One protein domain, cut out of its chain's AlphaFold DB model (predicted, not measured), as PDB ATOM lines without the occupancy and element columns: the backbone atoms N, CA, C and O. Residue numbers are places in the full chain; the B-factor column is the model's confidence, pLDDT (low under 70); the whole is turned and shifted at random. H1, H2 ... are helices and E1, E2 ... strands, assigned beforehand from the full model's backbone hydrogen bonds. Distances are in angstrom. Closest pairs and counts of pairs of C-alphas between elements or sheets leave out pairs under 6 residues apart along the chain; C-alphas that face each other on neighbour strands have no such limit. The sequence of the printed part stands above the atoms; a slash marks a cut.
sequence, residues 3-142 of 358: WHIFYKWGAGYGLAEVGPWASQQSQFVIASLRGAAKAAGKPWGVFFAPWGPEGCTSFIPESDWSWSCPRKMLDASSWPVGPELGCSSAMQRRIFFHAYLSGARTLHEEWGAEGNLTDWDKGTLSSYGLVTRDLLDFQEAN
ATOM      1  N   TRP A   3     -16.117  23.085  -7.293       94.38
ATOM      2  CA  TRP A   3     -16.348  22.205  -8.458       94.38
ATOM      3  C   TRP A   3     -16.184  22.881  -9.824       94.38
ATOM      4  O   TRP A   3     -15.672  22.266 -10.757       94.38
ATOM      5  N   HIS A   4     -16.557  24.157  -9.940       94.31
ATOM      6  CA  HIS A   4     -16.410  24.918 -11.181       94.31
ATOM      7  C   HIS A   4     -14.946  25.012 -11.663       94.31
ATOM      8  O   HIS A   4     -14.707  25.034 -12.867       94.31
ATOM      9  N   ILE A   5     -13.964  25.010 -10.750       94.62
ATOM     10  CA  ILE A   5     -12.529  25.029 -11.080       94.62
ATOM     11  C   ILE A   5     -12.142  23.737 -11.806       94.62
ATOM     12  O   ILE A   5     -11.505  23.781 -12.856       94.62
ATOM     13  N   PHE A   6     -12.583  22.585 -11.295       94.75
ATOM     14  CA  PHE A   6     -12.278  21.290 -11.903       94.75
ATOM     15  C   PHE A   6     -12.897  21.146 -13.294       94.75
ATOM     16  O   PHE A   6     -12.245  20.641 -14.207       94.75
ATOM     17  N   TYR A   7     -14.116  21.654 -13.499       95.75
ATOM     18  CA  TYR A   7     -14.712  21.688 -14.836       95.75
ATOM     19  C   TYR A   7     -13.922  22.571 -15.810       95.75
ATOM     20  O   TYR A   7     -13.717  22.167 -16.954       95.75
ATOM     21  N   LYS A   8     -13.401  23.724 -15.364       92.88
ATOM     22  CA  LYS A   8     -12.505  24.568 -16.181       92.88
ATOM     23  C   LYS A   8     -11.199  23.860 -16.542       92.88
ATOM     24  O   LYS A   8     -10.674  24.075 -17.629       92.88
ATOM     25  N   TRP A   9     -10.693  22.997 -15.664       94.31
ATOM     26  CA  TRP A   9      -9.523  22.151 -15.934       94.31
ATOM     27  C   TRP A   9      -9.822  20.932 -16.815       94.31
ATOM     28  O   TRP A   9      -8.914  20.162 -17.118       94.31
ATOM     29  N   GLY A  10     -11.067  20.760 -17.264       96.56
ATOM     30  CA  GLY A  10     -11.445  19.712 -18.206       96.56
ATOM     31  C   GLY A  10     -11.998  18.442 -17.564       96.56
ATOM     32  O   GLY A  10     -12.085  17.424 -18.250       96.56
ATOM     33  N   ALA A  11     -12.402  18.474 -16.288       96.62
ATOM     34  CA  ALA A  11     -13.095  17.343 -15.674       96.62
ATOM     35  C   ALA A  11     -14.342  16.951 -16.491       96.62
ATOM     36  O   ALA A  11     -15.174  17.792 -16.844       96.62
ATOM     37  N   GLY A  12     -14.471  15.657 -16.803       95.81
ATOM     38  CA  GLY A  12     -15.603  15.128 -17.572       95.81
ATOM     39  C   GLY A  12     -16.908  15.076 -16.772       95.81
ATOM     40  O   GLY A  12     -17.983  15.217 -17.351       95.81
ATOM     41  N   TYR A  13     -16.795  14.895 -15.457       94.19
ATOM     42  CA  TYR A  13     -17.874  14.916 -14.475       94.19
ATOM     43  C   TYR A  13     -17.296  15.245 -13.093       94.19
ATOM     44  O   TYR A  13     -16.103  15.053 -12.854       94.19
ATOM     45  N   GLY A  14     -18.139  15.737 -12.189       95.62
ATOM     46  CA  GLY A  14     -17.817  15.919 -10.773       95.62
ATOM     47  C   GLY A  14     -18.697  15.040  -9.893       95.62
ATOM     48  O   GLY A  14     -19.864  14.822 -10.217       95.62
ATOM     49  N   LEU A  15     -18.145  14.555  -8.780       95.69
ATOM     50  CA  LEU A  15     -18.885  13.819  -7.756       95.69
ATOM     51  C   LEU A  15     -18.917  14.633  -6.461       95.69
ATOM     52  O   LEU A  15     -17.906  15.217  -6.062       95.69
ATOM     53  N   ALA A  16     -20.087  14.701  -5.833       94.88
ATOM     54  CA  ALA A  16     -20.219  15.177  -4.466       94.88
ATOM     55  C   ALA A  16     -20.081  13.975  -3.540       94.88
ATOM     56  O   ALA A  16     -20.888  13.050  -3.623       94.88
ATOM     57  N   GLU A  17     -19.066  13.995  -2.684       93.56
ATOM     58  CA  GLU A  17     -18.985  13.055  -1.577       93.56
ATOM     59  C   GLU A  17     -20.067  13.405  -0.549       93.56
ATOM     60  O   GLU A  17     -20.149  14.561  -0.128       93.56
ATOM     61  N   VAL A  18     -20.922  12.445  -0.188       93.44
ATOM     62  CA  VAL A  18     -22.004  12.649   0.785       93.44
ATOM     63  C   VAL A  18     -22.099  11.487   1.760       93.44
ATOM     64  O   VAL A  18     -21.936  10.329   1.395       93.44
ATOM     65  N   GLY A  19     -22.395  11.797   3.012       91.44
ATOM     66  CA  GLY A  19     -22.339  10.854   4.121       91.44
ATOM     67  C   GLY A  19     -22.207  11.617   5.438       91.44
ATOM     68  O   GLY A  19     -21.928  12.820   5.401       91.44
ATOM     69  N   PRO A  20     -22.374  10.955   6.597       88.25
ATOM     70  CA  PRO A  20     -22.394  11.608   7.913       88.25
ATOM     71  C   PRO A  20     -21.209  12.546   8.171       88.25
ATOM     72  O   PRO A  20     -21.351  13.558   8.856       88.25
ATOM     73  N   TRP A  21     -20.042  12.211   7.615       83.06
ATOM     74  CA  TRP A  21     -18.805  12.972   7.788       83.06
ATOM     75  C   TRP A  21     -18.220  13.551   6.501       83.06
ATOM     76  O   TRP A  21     -17.313  14.374   6.580       83.06
ATOM     77  N   ALA A  22     -18.751  13.173   5.338       80.69
ATOM     78  CA  ALA A  22     -18.307  13.712   4.055       80.69
ATOM     79  C   ALA A  22     -18.921  15.090   3.775       80.69
ATOM     80  O   ALA A  22     -18.237  16.015   3.337       80.69
ATOM     81  N   SER A  23     -20.215  15.250   4.066       78.62
ATOM     82  CA  SER A  23     -20.914  16.512   3.844       78.62
ATOM     83  C   SER A  23     -21.985  16.765   4.891       78.62
ATOM     84  O   SER A  23     -22.933  15.993   5.035       78.62
ATOM     85  N   GLN A  24     -21.898  17.917   5.544       82.31
ATOM     86  CA  GLN A  24     -23.054  18.495   6.214       82.31
ATOM     87  C   GLN A  24     -23.907  19.235   5.178       82.31
ATOM     88  O   GLN A  24     -23.384  19.751   4.190       82.31
ATOM     89  N   GLN A  25     -25.224  19.264   5.387       89.81
ATOM     90  CA  GLN A  25     -26.172  19.960   4.515       89.81
ATOM     91  C   GLN A  25     -26.042  19.560   3.027       89.81
ATOM     92  O   GLN A  25     -25.865  20.401   2.143       89.81
ATOM     93  N   SER A  26     -26.149  18.259   2.731       89.88
ATOM     94  CA  SER A  26     -25.921  17.673   1.393       89.88
ATOM     95  C   SER A  26     -26.724  18.342   0.278       89.88
ATOM     96  O   SER A  26     -26.247  18.419  -0.848       89.88
ATOM     97  N   GLN A  27     -27.910  18.876   0.579       92.62
ATOM     98  CA  GLN A  27     -28.714  19.659  -0.366       92.62
ATOM     99  C   GLN A  27     -27.946  20.874  -0.918       92.62
ATOM    100  O   GLN A  27     -27.931  21.114  -2.123       92.62
ATOM    101  N   PHE A  28     -27.225  21.614  -0.069       95.06
ATOM    102  CA  PHE A  28     -26.418  22.759  -0.494       95.06
ATOM    103  C   PHE A  28     -25.189  22.323  -1.302       95.06
ATOM    104  O   PHE A  28     -24.830  22.953  -2.304       95.06
ATOM    105  N   VAL A  29     -24.553  21.222  -0.896       94.88
ATOM    106  CA  VAL A  29     -23.437  20.600  -1.624       94.88
ATOM    107  C   VAL A  29     -23.875  20.169  -3.027       94.88
ATOM    108  O   VAL A  29     -23.212  20.511  -4.010       94.88
ATOM    109  N   ILE A  30     -25.026  19.506  -3.137       96.38
ATOM    110  CA  ILE A  30     -25.627  19.077  -4.403       96.38
ATOM    111  C   ILE A  30     -26.021  20.282  -5.257       96.38
ATOM    112  O   ILE A  30     -25.622  20.340  -6.418       96.38
ATOM    113  N   ALA A  31     -26.709  21.284  -4.701       97.06
ATOM    114  CA  ALA A  31     -27.036  22.521  -5.414       97.06
ATOM    115  C   ALA A  31     -25.778  23.231  -5.944       97.06
ATOM    116  O   ALA A  31     -25.790  23.826  -7.028       97.06
ATOM    117  N   SER A  32     -24.668  23.130  -5.208       96.50
ATOM    118  CA  SER A  32     -23.388  23.700  -5.610       96.50
ATOM    119  C   SER A  32     -22.716  22.963  -6.762       96.50
ATOM    120  O   SER A  32     -22.247  23.589  -7.716       96.50
ATOM    121  N   LEU A  33     -22.657  21.635  -6.693       97.38
ATOM    122  CA  LEU A  33     -22.099  20.821  -7.766       97.38
ATOM    123  C   LEU A  33     -22.992  20.862  -9.014       97.38
ATOM    124  O   LEU A  33     -22.481  21.057 -10.117       97.38
ATOM    125  N   ARG A  34     -24.314  20.746  -8.852       98.00
ATOM    126  CA  ARG A  34     -25.293  20.803  -9.944       98.00
ATOM    127  C   ARG A  34     -25.211  22.126 -10.700       98.00
ATOM    128  O   ARG A  34     -25.172  22.108 -11.928       98.00
ATOM    129  N   GLY A  35     -25.132  23.258 -10.000       97.88
ATOM    130  CA  GLY A  35     -24.985  24.571 -10.634       97.88
ATOM    131  C   GLY A  35     -23.665  24.732 -11.397       97.88
ATOM    132  O   GLY A  35     -23.667  25.189 -12.542       97.88
ATOM    133  N   ALA A  36     -22.547  24.264 -10.831       97.56
ATOM    134  CA  ALA A  36     -21.260  24.236 -11.530       97.56
ATOM    135  C   ALA A  36     -21.286  23.331 -12.778       97.56
ATOM    136  O   ALA A  36     -20.767  23.707 -13.829       97.56
ATOM    137  N   ALA A  37     -21.918  22.160 -12.682       98.06
ATOM    138  CA  ALA A  37     -22.052  21.208 -13.780       98.06
ATOM    139  C   ALA A  37     -22.939  21.756 -14.910       98.06
ATOM    140  O   ALA A  37     -22.570  21.668 -16.083       98.06
ATOM    141  N   LYS A  38     -24.061  22.407 -14.561       97.12
ATOM    142  CA  LYS A  38     -24.925  23.132 -15.506       97.12
ATOM    143  C   LYS A  38     -24.151  24.225 -16.242       97.12
ATOM    144  O   LYS A  38     -24.237  24.288 -17.465       97.12
ATOM    145  N   ALA A  39     -23.363  25.032 -15.527       96.88
ATOM    146  CA  ALA A  39     -22.532  26.074 -16.134       96.88
ATOM    147  C   ALA A  39     -21.475  25.517 -17.102       96.88
ATOM    148  O   ALA A  39     -21.165  26.151 -18.106       96.88
ATOM    149  N   ALA A  40     -20.950  24.323 -16.823       97.06
ATOM    150  CA  ALA A  40     -19.984  23.638 -17.677       97.06
ATOM    151  C   ALA A  40     -20.621  22.818 -18.818       97.06
ATOM    152  O   ALA A  40     -19.899  22.305 -19.675       97.06
ATOM    153  N   GLY A  41     -21.946  22.633 -18.820       96.50
ATOM    154  CA  GLY A  41     -22.621  21.698 -19.725       96.50
ATOM    155  C   GLY A  41     -22.164  20.244 -19.533       96.50
ATOM    156  O   GLY A  41     -22.041  19.500 -20.507       96.50
ATOM    157  N   LYS A  42     -21.853  19.846 -18.292       97.56
ATOM    158  CA  LYS A  42     -21.311  18.523 -17.939       97.56
ATOM    159  C   LYS A  42     -22.229  17.761 -16.975       97.56
ATOM    160  O   LYS A  42     -22.987  18.386 -16.234       97.56
ATOM    161  N   PRO A  43     -22.176  16.416 -16.972       97.31
ATOM    162  CA  PRO A  43     -22.861  15.616 -15.967       97.31
ATOM    163  C   PRO A  43     -22.172  15.723 -14.603       97.31
ATOM    164  O   PRO A  43     -20.992  16.056 -14.500       97.31
ATOM    165  N   TRP A  44     -22.909  15.370 -13.557       98.00
ATOM    166  CA  TRP A  44     -22.408  15.260 -12.191       98.00
ATOM    167  C   TRP A  44     -23.011  14.027 -11.514       98.00
ATOM    168  O   TRP A  44     -23.938  13.417 -12.049       98.00
ATOM    169  N   GLY A  45     -22.495  13.651 -10.353       97.25
ATOM    170  CA  GLY A  45     -23.015  12.532  -9.581       97.25
ATOM    171  C   GLY A  45     -22.730  12.643  -8.094       97.25
ATOM    172  O   GLY A  45     -22.227  13.659  -7.608       97.25
ATOM    173  N   VAL A  46     -23.043  11.571  -7.382       95.56
ATOM    174  CA  VAL A  46     -22.809  11.443  -5.945       95.56
ATOM    175  C   VAL A  46     -21.880  10.266  -5.678       95.56
ATOM    176  O   VAL A  46     -21.966   9.234  -6.341       95.56
ATOM    177  N   PHE A  47     -20.995  10.440  -4.708       93.88
ATOM    178  CA  PHE A  47     -20.181   9.393  -4.116       93.88
ATOM    179  C   PHE A  47     -20.613   9.257  -2.654       93.88
ATOM    180  O   PHE A  47     -20.411  10.164  -1.853       93.88
ATOM    181  N   PHE A  48     -21.321   8.185  -2.332       93.81
ATOM    182  CA  PHE A  48     -21.821   7.937  -0.993       93.81
ATOM    183  C   PHE A  48     -20.729   7.312  -0.132       93.81
ATOM    184  O   PHE A  48     -20.217   6.247  -0.468       93.81
ATOM    185  N   ALA A  49     -20.441   7.982   0.975       91.62
ATOM    186  CA  ALA A  49     -19.518   7.583   2.015       91.62
ATOM    187  C   ALA A  49     -20.301   6.876   3.145       91.62
ATOM    188  O   ALA A  49     -20.962   7.555   3.942       91.62
ATOM    189  N   PRO A  50     -20.231   5.537   3.267       88.50
ATOM    190  CA  PRO A  50     -20.909   4.754   4.311       88.50
ATOM    191  C   PRO A  50     -20.215   4.850   5.682       88.50
ATOM    192  O   PRO A  50     -20.329   3.958   6.528       88.50
ATOM    193  N   TRP A  51     -19.481   5.938   5.905       88.56
ATOM    194  CA  TRP A  51     -18.704   6.190   7.103       88.56
ATOM    195  C   TRP A  51     -19.502   6.969   8.142       88.56
ATOM    196  O   TRP A  51     -20.078   8.015   7.852       88.56
ATOM    197  N   GLY A  52     -19.432   6.517   9.385       85.69
ATOM    198  CA  GLY A  52     -19.945   7.229  10.547       85.69
ATOM    199  C   GLY A  52     -21.365   6.872  10.944       85.69
ATOM    200  O   GLY A  52     -22.087   6.306  10.147       85.69
ATOM    201  N   PRO A  53     -21.787   7.187  12.178       76.94
ATOM    202  CA  PRO A  53     -21.014   7.890  13.203       76.94
ATOM    203  C   PRO A  53     -19.910   7.034  13.859       76.94
ATOM    204  O   PRO A  53     -19.144   7.556  14.661       76.94
ATOM    205  N   GLU A  54     -19.796   5.745  13.528       84.75
ATOM    206  CA  GLU A  54     -18.733   4.866  14.024       84.75
ATOM    207  C   GLU A  54     -18.221   3.960  12.896       84.75
ATOM    208  O   GLU A  54     -18.908   3.023  12.511       84.75
ATOM    209  N   GLY A  55     -17.022   4.211  12.359       89.06
ATOM    210  CA  GLY A  55     -16.410   3.330  11.354       89.06
ATOM    211  C   GLY A  55     -17.117   3.290   9.989       89.06
ATOM    212  O   GLY A  55     -17.835   4.224   9.643       89.06
ATOM    213  N   CYS A  56     -16.897   2.225   9.211       90.12
ATOM    214  CA  CYS A  56     -17.492   1.976   7.886       90.12
ATOM    215  C   CYS A  56     -18.313   0.696   7.849       90.12
ATOM    216  O   CYS A  56     -17.929  -0.303   8.460       90.12
ATOM    217  N   THR A  57     -19.344   0.667   7.016       89.75
ATOM    218  CA  THR A  57     -20.063  -0.571   6.715       89.75
ATOM    219  C   THR A  57     -19.267  -1.503   5.811       89.75
ATOM    220  O   THR A  57     -18.892  -1.134   4.708       89.75
ATOM    221  N   SER A  58     -19.091  -2.752   6.240       90.19
ATOM    222  CA  SER A  58     -18.675  -3.856   5.367       90.19
ATOM    223  C   SER A  58     -19.227  -5.174   5.878       90.19
ATOM    224  O   SER A  58     -18.971  -5.547   7.020       90.19
ATOM    225  N   PHE A  59     -19.915  -5.916   5.025       88.69
ATOM    226  CA  PHE A  59     -20.452  -7.236   5.358       88.69
ATOM    227  C   PHE A  59     -19.564  -8.380   4.869       88.69
ATOM    228  O   PHE A  59     -19.612  -9.476   5.425       88.69
ATOM    229  N   ILE A  60     -18.757  -8.117   3.844       87.81
ATOM    230  CA  ILE A  60     -17.871  -9.099   3.224       87.81
ATOM    231  C   ILE A  60     -16.611  -9.307   4.093       87.81
ATOM    232  O   ILE A  60     -16.135  -8.336   4.700       87.81
ATOM    233  N   PRO A  61     -16.068 -10.539   4.197       86.62
ATOM    234  CA  PRO A  61     -14.809 -10.810   4.894       86.62
ATOM    235  C   PRO A  61     -13.606 -10.090   4.271       86.62
ATOM    236  O   PRO A  61     -13.556  -9.882   3.064       86.62
ATOM    237  N   GLU A  62     -12.592  -9.780   5.088       88.00
ATOM    238  CA  GLU A  62     -11.368  -9.073   4.654       88.00
ATOM    239  C   GLU A  62     -10.669  -9.727   3.454       88.00
ATOM    240  O   GLU A  62     -10.138  -9.022   2.597       88.00
ATOM    241  N   SER A  63     -10.675 -11.062   3.376       86.75
ATOM    242  CA  SER A  63     -10.039 -11.807   2.282       86.75
ATOM    243  C   SER A  63     -10.596 -11.464   0.903       86.75
ATOM    244  O   SER A  63      -9.898 -11.667  -0.090       86.75
ATOM    245  N   ASP A  64     -11.819 -10.940   0.857       85.44
ATOM    246  CA  ASP A  64     -12.586 -10.739  -0.367       85.44
ATOM    247  C   ASP A  64     -12.807  -9.240  -0.658       85.44
ATOM    248  O   ASP A  64     -13.544  -8.878  -1.573       85.44
ATOM    249  N   TRP A  65     -12.173  -8.345   0.111       86.88
ATOM    250  CA  TRP A  65     -12.277  -6.899  -0.090       86.88
ATOM    251  C   TRP A  65     -11.580  -6.445  -1.371       86.88
ATOM    252  O   TRP A  65     -10.382  -6.667  -1.575       86.88
ATOM    253  N   SER A  66     -12.300  -5.685  -2.194       83.69
ATOM    254  CA  SER A  66     -11.793  -5.110  -3.441       83.69
ATOM    255  C   SER A  66     -10.672  -4.092  -3.208       83.69
ATOM    256  O   SER A  66      -9.743  -3.990  -4.010       83.69
ATOM    257  N   TRP A  67     -10.697  -3.398  -2.068       80.06
ATOM    258  CA  TRP A  67      -9.688  -2.413  -1.673       80.06
ATOM    259  C   TRP A  67      -8.349  -3.027  -1.242       80.06
ATOM    260  O   TRP A  67      -7.358  -2.302  -1.142       80.06
ATOM    261  N   SER A  68      -8.298  -4.342  -0.973       83.88
ATOM    262  CA  SER A  68      -7.097  -5.044  -0.478       83.88
ATOM    263  C   SER A  68      -6.424  -4.343   0.721       83.88
ATOM    264  O   SER A  68      -5.198  -4.357   0.865       83.88
ATOM    265  N   CYS A  69      -7.217  -3.682   1.572       83.31
ATOM    266  CA  CYS A  69      -6.736  -2.912   2.714       83.31
ATOM    267  C   CYS A  69      -6.714  -3.780   3.989       83.31
ATOM    268  O   CYS A  69      -7.715  -4.419   4.308       83.31
ATOM    269  N   PRO A  70      -5.602  -3.823   4.756       86.44
ATOM    270  CA  PRO A  70      -5.538  -4.670   5.943       86.44
ATOM    271  C   PRO A  70      -6.495  -4.195   7.036       86.44
ATOM    272  O   PRO A  70      -6.390  -3.067   7.527       86.44
ATOM    273  N   ARG A  71      -7.356  -5.088   7.518       85.88
ATOM    274  CA  ARG A  71      -8.334  -4.813   8.572       85.88
ATOM    275  C   ARG A  71      -7.696  -4.230   9.827       85.88
ATOM    276  O   ARG A  71      -8.168  -3.242  10.382       85.88
ATOM    277  N   LYS A  72      -6.563  -4.806  10.234       88.19
ATOM    278  CA  LYS A  72      -5.790  -4.361  11.400       88.19
ATOM    279  C   LYS A  72      -5.351  -2.895  11.294       88.19
ATOM    280  O   LYS A  72      -5.256  -2.221  12.317       88.19
ATOM    281  N   MET A  73      -5.059  -2.407  10.086       88.31
ATOM    282  CA  MET A  73      -4.708  -1.002   9.864       88.31
ATOM    283  C   MET A  73      -5.926  -0.101  10.090       88.31
ATOM    284  O   MET A  73      -5.807   0.909  10.778       88.31
ATOM    285  N   LEU A  74      -7.087  -0.490   9.558       88.19
ATOM    286  CA  LEU A  74      -8.337   0.256   9.704       88.19
ATOM    287  C   LEU A  74      -8.794   0.320  11.165       88.19
ATOM    288  O   LEU A  74      -9.019   1.411  11.686       88.19
ATOM    289  N   ASP A  75      -8.791  -0.815  11.868       87.12
ATOM    290  CA  ASP A  75      -9.132  -0.869  13.296       87.12
ATOM    291  C   ASP A  75      -8.191   0.007  14.149       87.12
ATOM    292  O   ASP A  75      -8.628   0.648  15.104       87.12
ATOM    293  N   ALA A  76      -6.904   0.093  13.788       88.56
ATOM    294  CA  ALA A  76      -5.931   0.949  14.471       88.56
ATOM    295  C   ALA A  76      -6.063   2.446  14.124       88.56
ATOM    296  O   ALA A  76      -5.539   3.287  14.851       88.56
ATOM    297  N   SER A  77      -6.745   2.787  13.027       83.31
ATOM    298  CA  SER A  77      -6.860   4.160  12.516       83.31
ATOM    299  C   SER A  77      -8.026   4.961  13.107       83.31
ATOM    300  O   SER A  77      -8.269   6.079  12.670       83.31
ATOM    301  N   SER A  78      -8.750   4.408  14.091       82.00
ATOM    302  CA  SER A  78     -10.042   4.926  14.586       82.00
ATOM    303  C   SER A  78     -11.181   4.882  13.556       82.00
ATOM    304  O   SER A  78     -12.272   5.378  13.827       82.00
ATOM    305  N   TRP A  79     -10.954   4.214  12.424       85.25
ATOM    306  CA  TRP A  79     -11.916   3.992  11.348       85.25
ATOM    307  C   TRP A  79     -12.137   2.487  11.144       85.25
ATOM    308  O   TRP A  79     -11.792   1.948  10.089       85.25
ATOM    309  N   PRO A  80     -12.656   1.768  12.162       90.56
ATOM    310  CA  PRO A  80     -12.919   0.344  12.026       90.56
ATOM    311  C   PRO A  80     -13.978   0.117  10.945       90.56
ATOM    312  O   PRO A  80     -14.781   0.993  10.640       90.56
ATOM    313  N   VAL A  81     -14.009  -1.075  10.370       89.94
ATOM    314  CA  VAL A  81     -14.926  -1.415   9.269       89.94
ATOM    315  C   VAL A  81     -15.792  -2.598   9.686       89.94
ATOM    316  O   VAL A  81     -15.389  -3.350  10.550       89.94
ATOM    317  N   GLY A  82     -16.996  -2.831   9.196       89.44
ATOM    318  CA  GLY A  82     -17.727  -4.036   9.604       89.44
ATOM    319  C   GLY A  82     -19.232  -3.940   9.482       89.44
ATOM    320  O   GLY A  82     -19.762  -2.879   9.160       89.44
ATOM    321  N   PRO A  83     -19.933  -5.050   9.746       87.25
ATOM    322  CA  PRO A  83     -21.364  -5.117   9.512       87.25
ATOM    323  C   PRO A  83     -22.127  -4.223  10.486       87.25
ATOM    324  O   PRO A  83     -23.117  -3.630  10.104       87.25
ATOM    325  N   GLU A  84     -21.639  -4.006  11.704       87.75
ATOM    326  CA  GLU A  84     -22.317  -3.157  12.698       87.75
ATOM    327  C   GLU A  84     -21.803  -1.703  12.725       87.75
ATOM    328  O   GLU A  84     -22.170  -0.939  13.610       87.75
ATOM    329  N   LEU A  85     -20.957  -1.306  11.768       90.50
ATOM    330  CA  LEU A  85     -20.292   0.004  11.724       90.50
ATOM    331  C   LEU A  85     -20.759   0.834  10.523       90.50
ATOM    332  O   LEU A  85     -21.172   0.285   9.510       90.50
ATOM    333  N   GLY A  86     -20.659   2.156  10.594       90.38
ATOM    334  CA  GLY A  86     -21.165   3.089   9.587       90.38
ATOM    335  C   GLY A  86     -22.598   3.546   9.870       90.38
ATOM    336  O   GLY A  86     -23.090   3.436  10.996       90.38
ATOM    337  N   CYS A  87     -23.273   4.087   8.856       91.56
ATOM    338  CA  CYS A  87     -24.521   4.837   9.051       91.56
ATOM    339  C   CYS A  87     -25.771   3.963   8.926       91.56
ATOM    340  O   CYS A  87     -25.709   2.772   8.624       91.56
ATOM    341  N   SER A  88     -26.953   4.505   9.175       93.12
ATOM    342  CA  SER A  88     -28.192   3.774   8.918       93.12
ATOM    343  C   SER A  88     -28.439   3.565   7.411       93.12
ATOM    344  O   SER A  88     -28.196   4.452   6.590       93.12
ATOM    345  N   SER A  89     -29.015   2.423   7.023       93.25
ATOM    346  CA  SER A  89     -29.504   2.229   5.644       93.25
ATOM    347  C   SER A  89     -30.632   3.212   5.290       93.25
ATOM    348  O   SER A  89     -30.809   3.583   4.130       93.25
ATOM    349  N   ALA A  90     -31.361   3.715   6.294       94.38
ATOM    350  CA  ALA A  90     -32.316   4.809   6.143       94.38
ATOM    351  C   ALA A  90     -31.652   6.067   5.563       94.38
ATOM    352  O   ALA A  90     -32.205   6.712   4.672       94.38
ATOM    353  N   MET A  91     -30.458   6.413   6.047       93.62
ATOM    354  CA  MET A  91     -29.694   7.546   5.542       93.62
ATOM    355  C   MET A  91     -29.245   7.342   4.099       93.62
ATOM    356  O   MET A  91     -29.452   8.236   3.274       93.62
ATOM    357  N   GLN A  92     -28.698   6.167   3.784       93.94
ATOM    358  CA  GLN A  92     -28.343   5.813   2.413       93.94
ATOM    359  C   GLN A  92     -29.553   5.962   1.480       93.94
ATOM    360  O   GLN A  92     -29.443   6.578   0.423       93.94
ATOM    361  N   ARG A  93     -30.735   5.487   1.901       95.06
ATOM    362  CA  ARG A  93     -31.971   5.607   1.116       95.06
ATOM    363  C   ARG A  93     -32.316   7.065   0.818       95.06
ATOM    364  O   ARG A  93     -32.565   7.398  -0.339       95.06
ATOM    365  N   ARG A  94     -32.273   7.949   1.824       95.94
ATOM    366  CA  ARG A  94     -32.513   9.391   1.621       95.94
ATOM    367  C   ARG A  94     -31.524   9.981   0.611       95.94
ATOM    368  O   ARG A  94     -31.957  10.647  -0.326       95.94
ATOM    369  N   ILE A  95     -30.231   9.681   0.753       95.12
ATOM    370  CA  ILE A  95     -29.173  10.140  -0.163       95.12
ATOM    371  C   ILE A  95     -29.431   9.677  -1.596       95.12
ATOM    372  O   ILE A  95     -29.389  10.483  -2.520       95.12
ATOM    373  N   PHE A  96     -29.701   8.388  -1.785       96.00
ATOM    374  CA  PHE A  96     -29.797   7.759  -3.100       96.00
ATOM    375  C   PHE A  96     -30.963   8.326  -3.907       96.00
ATOM    376  O   PHE A  96     -30.796   8.768  -5.046       96.00
ATOM    377  N   PHE A  97     -32.136   8.388  -3.284       97.31
ATOM    378  CA  PHE A  97     -33.327   8.925  -3.928       97.31
ATOM    379  C   PHE A  97     -33.243  10.436  -4.123       97.31
ATOM    380  O   PHE A  97     -33.675  10.937  -5.160       97.31
ATOM    381  N   HIS A  98     -32.661  11.169  -3.171       96.88
ATOM    382  CA  HIS A  98     -32.400  12.589  -3.357       96.88
ATOM    383  C   HIS A  98     -31.459  12.845  -4.529       96.88
ATOM    384  O   HIS A  98     -31.802  13.616  -5.412       96.88
ATOM    385  N   ALA A  99     -30.310  12.166  -4.588       96.31
ATOM    386  CA  ALA A  99     -29.349  12.313  -5.675       96.31
ATOM    387  C   ALA A  99     -30.003  12.076  -7.045       96.31
ATOM    388  O   ALA A  99     -29.824  12.886  -7.958       96.31
ATOM    389  N   TYR A 100     -30.805  11.010  -7.170       97.31
ATOM    390  CA  TYR A 100     -31.556  10.722  -8.391       97.31
ATOM    391  C   TYR A 100     -32.531  11.852  -8.750       97.31
ATOM    392  O   TYR A 100     -32.461  12.382  -9.858       97.31
ATOM    393  N   LEU A 101     -33.386  12.281  -7.811       97.81
ATOM    394  CA  LEU A 101     -34.334  13.374  -8.054       97.81
ATOM    395  C   LEU A 101     -33.626  14.706  -8.343       97.81
ATOM    396  O   LEU A 101     -34.094  15.479  -9.169       97.81
ATOM    397  N   SER A 102     -32.464  14.964  -7.750       97.06
ATOM    398  CA  SER A 102     -31.668  16.161  -8.019       97.06
ATOM    399  C   SER A 102     -31.000  16.153  -9.401       97.06
ATOM    400  O   SER A 102     -30.429  17.179  -9.775       97.06
ATOM    401  N   GLY A 103     -31.081  15.056 -10.167       96.44
ATOM    402  CA  GLY A 103     -30.550  14.937 -11.528       96.44
ATOM    403  C   GLY A 103     -29.118  14.397 -11.605       96.44
ATOM    404  O   GLY A 103     -28.404  14.701 -12.565       96.44
ATOM    405  N   ALA A 104     -28.666  13.642 -10.599       97.00
ATOM    406  CA  ALA A 104     -27.373  12.967 -10.647       97.00
ATOM    407  C   ALA A 104     -27.338  11.955 -11.805       97.00
ATOM    408  O   ALA A 104     -28.239  11.136 -11.975       97.00
ATOM    409  N   ARG A 105     -26.263  11.989 -12.598       95.94
ATOM    410  CA  ARG A 105     -26.036  11.048 -13.704       95.94
ATOM    411  C   ARG A 105     -25.526   9.695 -13.222       95.94
ATOM    412  O   ARG A 105     -25.743   8.692 -13.893       95.94
ATOM    413  N   THR A 106     -24.793   9.693 -12.116       93.44
ATOM    414  CA  THR A 106     -24.191   8.500 -11.531       93.44
ATOM    415  C   THR A 106     -24.234   8.587 -10.015       93.44
ATOM    416  O   THR A 106     -24.157   9.680  -9.440       93.44
ATOM    417  N   LEU A 107     -24.341   7.426  -9.389       93.50
ATOM    418  CA  LEU A 107     -24.202   7.244  -7.961       93.50
ATOM    419  C   LEU A 107     -23.162   6.154  -7.736       93.50
ATOM    420  O   LEU A 107     -23.245   5.078  -8.325       93.50
ATOM    421  N   HIS A 108     -22.192   6.448  -6.887       91.06
ATOM    422  CA  HIS A 108     -21.156   5.517  -6.477       91.06
ATOM    423  C   HIS A 108     -21.285   5.265  -4.983       91.06
ATOM    424  O   HIS A 108     -21.526   6.194  -4.221       91.06
ATOM    425  N   GLU A 109     -21.128   4.014  -4.582       89.12
ATOM    426  CA  GLU A 109     -21.005   3.602  -3.188       89.12
ATOM    427  C   GLU A 109     -19.505   3.403  -2.931       89.12
ATOM    428  O   GLU A 109     -18.866   2.674  -3.693       89.12
ATOM    429  N   GLU A 110     -18.924   4.105  -1.955       87.38
ATOM    430  CA  GLU A 110     -17.473   4.105  -1.717       87.38
ATOM    431  C   GLU A 110     -16.923   2.708  -1.415       87.38
ATOM    432  O   GLU A 110     -15.889   2.317  -1.954       87.38
ATOM    433  N   TRP A 111     -17.626   1.939  -0.583       85.31
ATOM    434  CA  TRP A 111     -17.266   0.567  -0.219       85.31
ATOM    435  C   TRP A 111     -17.853  -0.468  -1.176       85.31
ATOM    436  O   TRP A 111     -17.749  -1.662  -0.928       85.31
ATOM    437  N   GLY A 112     -18.457  -0.030  -2.281       84.88
ATOM    438  CA  GLY A 112     -18.927  -0.870  -3.366       84.88
ATOM    439  C   GLY A 112     -19.766  -2.061  -2.903       84.88
ATOM    440  O   GLY A 112     -20.806  -1.937  -2.250       84.88
ATOM    441  N   ALA A 113     -19.342  -3.251  -3.315       85.12
ATOM    442  CA  ALA A 113     -20.081  -4.474  -3.048       85.12
ATOM    443  C   ALA A 113     -19.908  -4.961  -1.599       85.12
ATOM    444  O   ALA A 113     -20.784  -5.654  -1.092       85.12
ATOM    445  N   GLU A 114     -18.870  -4.510  -0.897       89.25
ATOM    446  CA  GLU A 114     -18.630  -4.779   0.516       89.25
ATOM    447  C   GLU A 114     -19.723  -4.177   1.404       89.25
ATOM    448  O   GLU A 114     -20.096  -4.771   2.418       89.25
ATOM    449  N   GLY A 115     -20.281  -3.033   0.994       89.19
ATOM    450  CA  GLY A 115     -21.470  -2.447   1.608       89.19
ATOM    451  C   GLY A 115     -22.770  -3.115   1.151       89.19
ATOM    452  O   GLY A 115     -23.674  -3.314   1.958       89.19
ATOM    453  N   ASN A 116     -22.882  -3.488  -0.127       90.75
ATOM    454  CA  ASN A 116     -24.145  -3.925  -0.739       90.75
ATOM    455  C   ASN A 116     -24.463  -5.423  -0.605       90.75
ATOM    456  O   ASN A 116     -25.630  -5.797  -0.732       90.75
ATOM    457  N   LEU A 117     -23.473  -6.283  -0.373       91.31
ATOM    458  CA  LEU A 117     -23.640  -7.738  -0.361       91.31
ATOM    459  C   LEU A 117     -23.237  -8.329   0.985       91.31
ATOM    460  O   LEU A 117     -22.210  -7.965   1.536       91.31
ATOM    461  N   THR A 118     -24.015  -9.284   1.490       90.12
ATOM    462  CA  THR A 118     -23.639 -10.124   2.643       90.12
ATOM    463  C   THR A 118     -22.886 -11.386   2.234       90.12
ATOM    464  O   THR A 118     -22.160 -11.956   3.042       90.12
ATOM    465  N   ASP A 119     -23.050 -11.816   0.985       88.25
ATOM    466  CA  ASP A 119     -22.369 -12.963   0.392       88.25
ATOM    467  C   ASP A 119     -22.129 -12.649  -1.089       88.25
ATOM    468  O   ASP A 119     -23.086 -12.482  -1.857       88.25
ATOM    469  N   TRP A 120     -20.852 -12.526  -1.457       84.56
ATOM    470  CA  TRP A 120     -20.415 -12.154  -2.800       84.56
ATOM    471  C   TRP A 120     -20.795 -13.212  -3.837       84.56
ATOM    472  O   TRP A 120     -21.412 -12.895  -4.855       84.56
ATOM    473  N   ASP A 121     -20.487 -14.478  -3.556       87.50
ATOM    474  CA  ASP A 121     -20.676 -15.587  -4.492       87.50
ATOM    475  C   ASP A 121     -22.155 -15.871  -4.754       87.50
ATOM    476  O   ASP A 121     -22.545 -16.250  -5.861       87.50
ATOM    477  N   LYS A 122     -23.000 -15.676  -3.736       88.94
ATOM    478  CA  LYS A 122     -24.451 -15.860  -3.862       88.94
ATOM    479  C   LYS A 122     -25.188 -14.610  -4.336       88.94
ATOM    480  O   LYS A 122     -26.387 -14.698  -4.596       88.94
ATOM    481  N   GLY A 123     -24.524 -13.453  -4.394       88.38
ATOM    482  CA  GLY A 123     -25.168 -12.169  -4.679       88.38
ATOM    483  C   GLY A 123     -26.254 -11.804  -3.659       88.38
ATOM    484  O   GLY A 123     -27.280 -11.229  -4.021       88.38
ATOM    485  N   THR A 124     -26.075 -12.183  -2.387       90.88
ATOM    486  CA  THR A 124     -27.082 -11.913  -1.347       90.88
ATOM    487  C   THR A 124     -26.977 -10.463  -0.898       90.88
ATOM    488  O   THR A 124     -25.930 -10.044  -0.413       90.88
ATOM    489  N   LEU A 125     -28.059  -9.695  -1.039       91.62
ATOM    490  CA  LEU A 125     -28.075  -8.274  -0.685       91.62
ATOM    491  C   LEU A 125     -28.008  -8.066   0.833       91.62
ATOM    492  O   LEU A 125     -28.650  -8.779   1.604       91.62
ATOM    493  N   SER A 126     -27.254  -7.055   1.254       91.69
ATOM    494  CA  SER A 126     -27.325  -6.480   2.598       91.69
ATOM    495  C   SER A 126     -28.496  -5.501   2.713       91.69
ATOM    496  O   SER A 126     -29.153  -5.178   1.723       91.69
ATOM    497  N   SER A 127     -28.724  -4.941   3.904       91.62
ATOM    498  CA  SER A 127     -29.678  -3.835   4.069       91.62
ATOM    499  C   SER A 127     -29.374  -2.614   3.188       91.62
ATOM    500  O   SER A 127     -30.305  -1.910   2.801       91.62
ATOM    501  N   TYR A 128     -28.111  -2.388   2.821       92.38
ATOM    502  CA  TYR A 128     -27.707  -1.341   1.878       92.38
ATOM    503  C   TYR A 128     -27.972  -1.773   0.429       92.38
ATOM    504  O   TYR A 128     -28.509  -1.012  -0.373       92.38
ATOM    505  N   GLY A 129     -27.695  -3.040   0.105       92.69
ATOM    506  CA  GLY A 129     -28.045  -3.624  -1.192       92.69
ATOM    507  C   GLY A 129     -29.545  -3.582  -1.482       92.69
ATOM    508  O   GLY A 129     -29.949  -3.333  -2.617       92.69
ATOM    509  N   LEU A 130     -30.385  -3.762  -0.457       93.19
ATOM    510  CA  LEU A 130     -31.836  -3.606  -0.571       93.19
ATOM    511  C   LEU A 130     -32.227  -2.165  -0.921       93.19
ATOM    512  O   LEU A 130     -33.090  -1.979  -1.769       93.19
ATOM    513  N   VAL A 131     -31.566  -1.156  -0.346       94.19
ATOM    514  CA  VAL A 131     -31.782   0.256  -0.713       94.19
ATOM    515  C   VAL A 131     -31.394   0.516  -2.169       94.19
ATOM    516  O   VAL A 131     -32.132   1.191  -2.889       94.19
ATOM    517  N   THR A 132     -30.266  -0.037  -2.620       94.50
ATOM    518  CA  THR A 132     -29.843   0.048  -4.025       94.50
ATOM    519  C   THR A 132     -30.885  -0.580  -4.947       94.50
ATOM    520  O   THR A 132     -31.271   0.037  -5.938       94.50
ATOM    521  N   ARG A 133     -31.398  -1.769  -4.606       95.12
ATOM    522  CA  ARG A 133     -32.478  -2.416  -5.361       95.12
ATOM    523  C   ARG A 133     -33.754  -1.571  -5.364       95.12
ATOM    524  O   ARG A 133     -34.311  -1.364  -6.433       95.12
ATOM    525  N   ASP A 134     -34.169  -1.027  -4.219       96.19
ATOM    526  CA  ASP A 134     -35.358  -0.169  -4.122       96.19
ATOM    527  C   ASP A 134     -35.252   1.052  -5.055       96.19
ATOM    528  O   ASP A 134     -36.239   1.455  -5.671       96.19
ATOM    529  N   LEU A 135     -34.057   1.651  -5.180       96.94
ATOM    530  CA  LEU A 135     -33.823   2.744  -6.128       96.94
ATOM    531  C   LEU A 135     -33.967   2.270  -7.580       96.94
ATOM    532  O   LEU A 135     -34.603   2.964  -8.372       96.94
ATOM    533  N   LEU A 136     -33.390   1.120  -7.933       96.94
ATOM    534  CA  LEU A 136     -33.490   0.561  -9.286       96.94
ATOM    535  C   LEU A 136     -34.948   0.253  -9.652       96.94
ATOM    536  O   LEU A 136     -35.413   0.678 -10.709       96.94
ATOM    537  N   ASP A 137     -35.690  -0.384  -8.744       98.19
ATOM    538  CA  ASP A 137     -37.116  -0.678  -8.913       98.19
ATOM    539  C   ASP A 137     -37.926   0.623  -9.078       98.19
ATOM    540  O   ASP A 137     -38.813   0.727  -9.930       98.19
ATOM    541  N   PHE A 138     -37.596   1.666  -8.304       98.31
ATOM    542  CA  PHE A 138     -38.219   2.983  -8.438       98.31
ATOM    543  C   PHE A 138     -37.931   3.640  -9.790       98.31
ATOM    544  O   PHE A 138     -38.844   4.228 -10.375       98.31
ATOM    545  N   GLN A 139     -36.691   3.557 -10.279       97.38
ATOM    546  CA  GLN A 139     -36.279   4.096 -11.578       97.38
ATOM    547  C   GLN A 139     -36.974   3.371 -12.731       97.38
ATOM    548  O   GLN A 139     -37.442   4.023 -13.663       97.38
ATOM    549  N   GLU A 140     -37.100   2.046 -12.652       97.88
ATOM    550  CA  GLU A 140     -37.821   1.250 -13.647       97.88
ATOM    551  C   GLU A 140     -39.319   1.593 -13.663       97.88
ATOM    552  O   GLU A 140     -39.906   1.796 -14.729       97.88
ATOM    553  N   ALA A 141     -39.933   1.743 -12.486       97.75
ATOM    554  CA  ALA A 141     -41.342   2.113 -12.366       97.75
ATOM    555  C   ALA A 141     -41.625   3.589 -12.718       97.75
ATOM    556  O   ALA A 141     -42.747   3.932 -13.104       97.75
ATOM    557  N   ASN A 142     -40.633   4.473 -12.571       96.69
ATOM    558  CA  ASN A 142     -40.751   5.919 -12.778       96.69
ATOM    559  C   ASN A 142     -39.567   6.448 -13.616       96.69
ATOM    560  O   ASN A 142     -38.737   7.211 -13.108       96.69
TER     561      ASN A 142
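Overview. This is residues 3 to 142 of the 358 residues of an uncharacterized protein of Planctomycetes bacterium (UniProt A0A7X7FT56). A small parallel sheet of three strands, E1, E2 and E3, has two helices, H2 and H4, side by side over one face. H6 packs along H4, H1 packs on H2, and long loops with the small helix H3 make a loosely built region past the ends of the strands. The printed part has 140 residues, with six named helices and four named strands in the order H1 E1 H2 E2 H3 H4 E3 H5 E4 H6, and the sheet's order is E1, E2, E3. The class is mixed, helices and strands; the whole is compact, with a radius of gyration of the C-alphas of 15.9 A and spans of 43 by 38 by 25 A.

Along the chain. H1, residues 3 to 8, begins with C-alpha 3 at (-16.348, 22.205, -8.458). E1 is residues 14 to 18, 12.7 A long; H2 is residues 26 to 40, 20.8 A; E2 is residues 44 to 48, 13.4 A. H3 is residues 71 to 76, with C-alpha 76 at (-5.931, 0.949, 14.471). H4, residues 89 to 101, is 18.3 A long. E3 is residues 106 to 109, H5 residues 112 to 116 and E4 residues 117 to 119. H6, residues 127 to 141, is 21.0 A long and ends with C-alpha 141 at (-41.342, 2.113, -12.366).

Arrangement. E1 and E2 are parallel, with N 16 and O 45 3.0 A apart, within hydrogen-bond range. E2 and E3 are parallel, with N 48 and O 108 at 2.8 A. Two strand-helix-strand units, parallel neighbour strands with helices between them, are E1, H2, E2 and E2, H3 H4, E3, both with right-handed crossovers. H2 and H4 are on the same face of the sheet, in two layers, a sheet with helices on one face. H2 has a height over the sheet of 8.6 A and runs along the strands. H4, at 9.8 A, lies over E2 and only just over E3, on which 3 of its C-alphas fall. H1 only grazes the sheet and touches H2, the closest C-alphas being those of His 4 and Ala 36, 4.9 A. H6 touches H4 at a shallow tilt of 28 degrees, the same way, closest at the C-alphas of Ser 89 and Tyr 128, 5.5 A. H6 touches H5 with residues 127 to 132 alone, closest at the C-alphas of Asn 116 and Gly 129, 3.9 A. E4 pairs with no named strand. In H1 to H6 every O i to N i+4 pair is within hydrogen-bond range.

Size, cuts and confidence. The two C-alphas farthest apart, those of Ala 76 and Asn 142, are 44.5 A apart. The printed part has no cut. The links E2 to H3 and H3 to H4 are long. Mean pLDDT of the printed part is 91.8, and no printed residue is under 70.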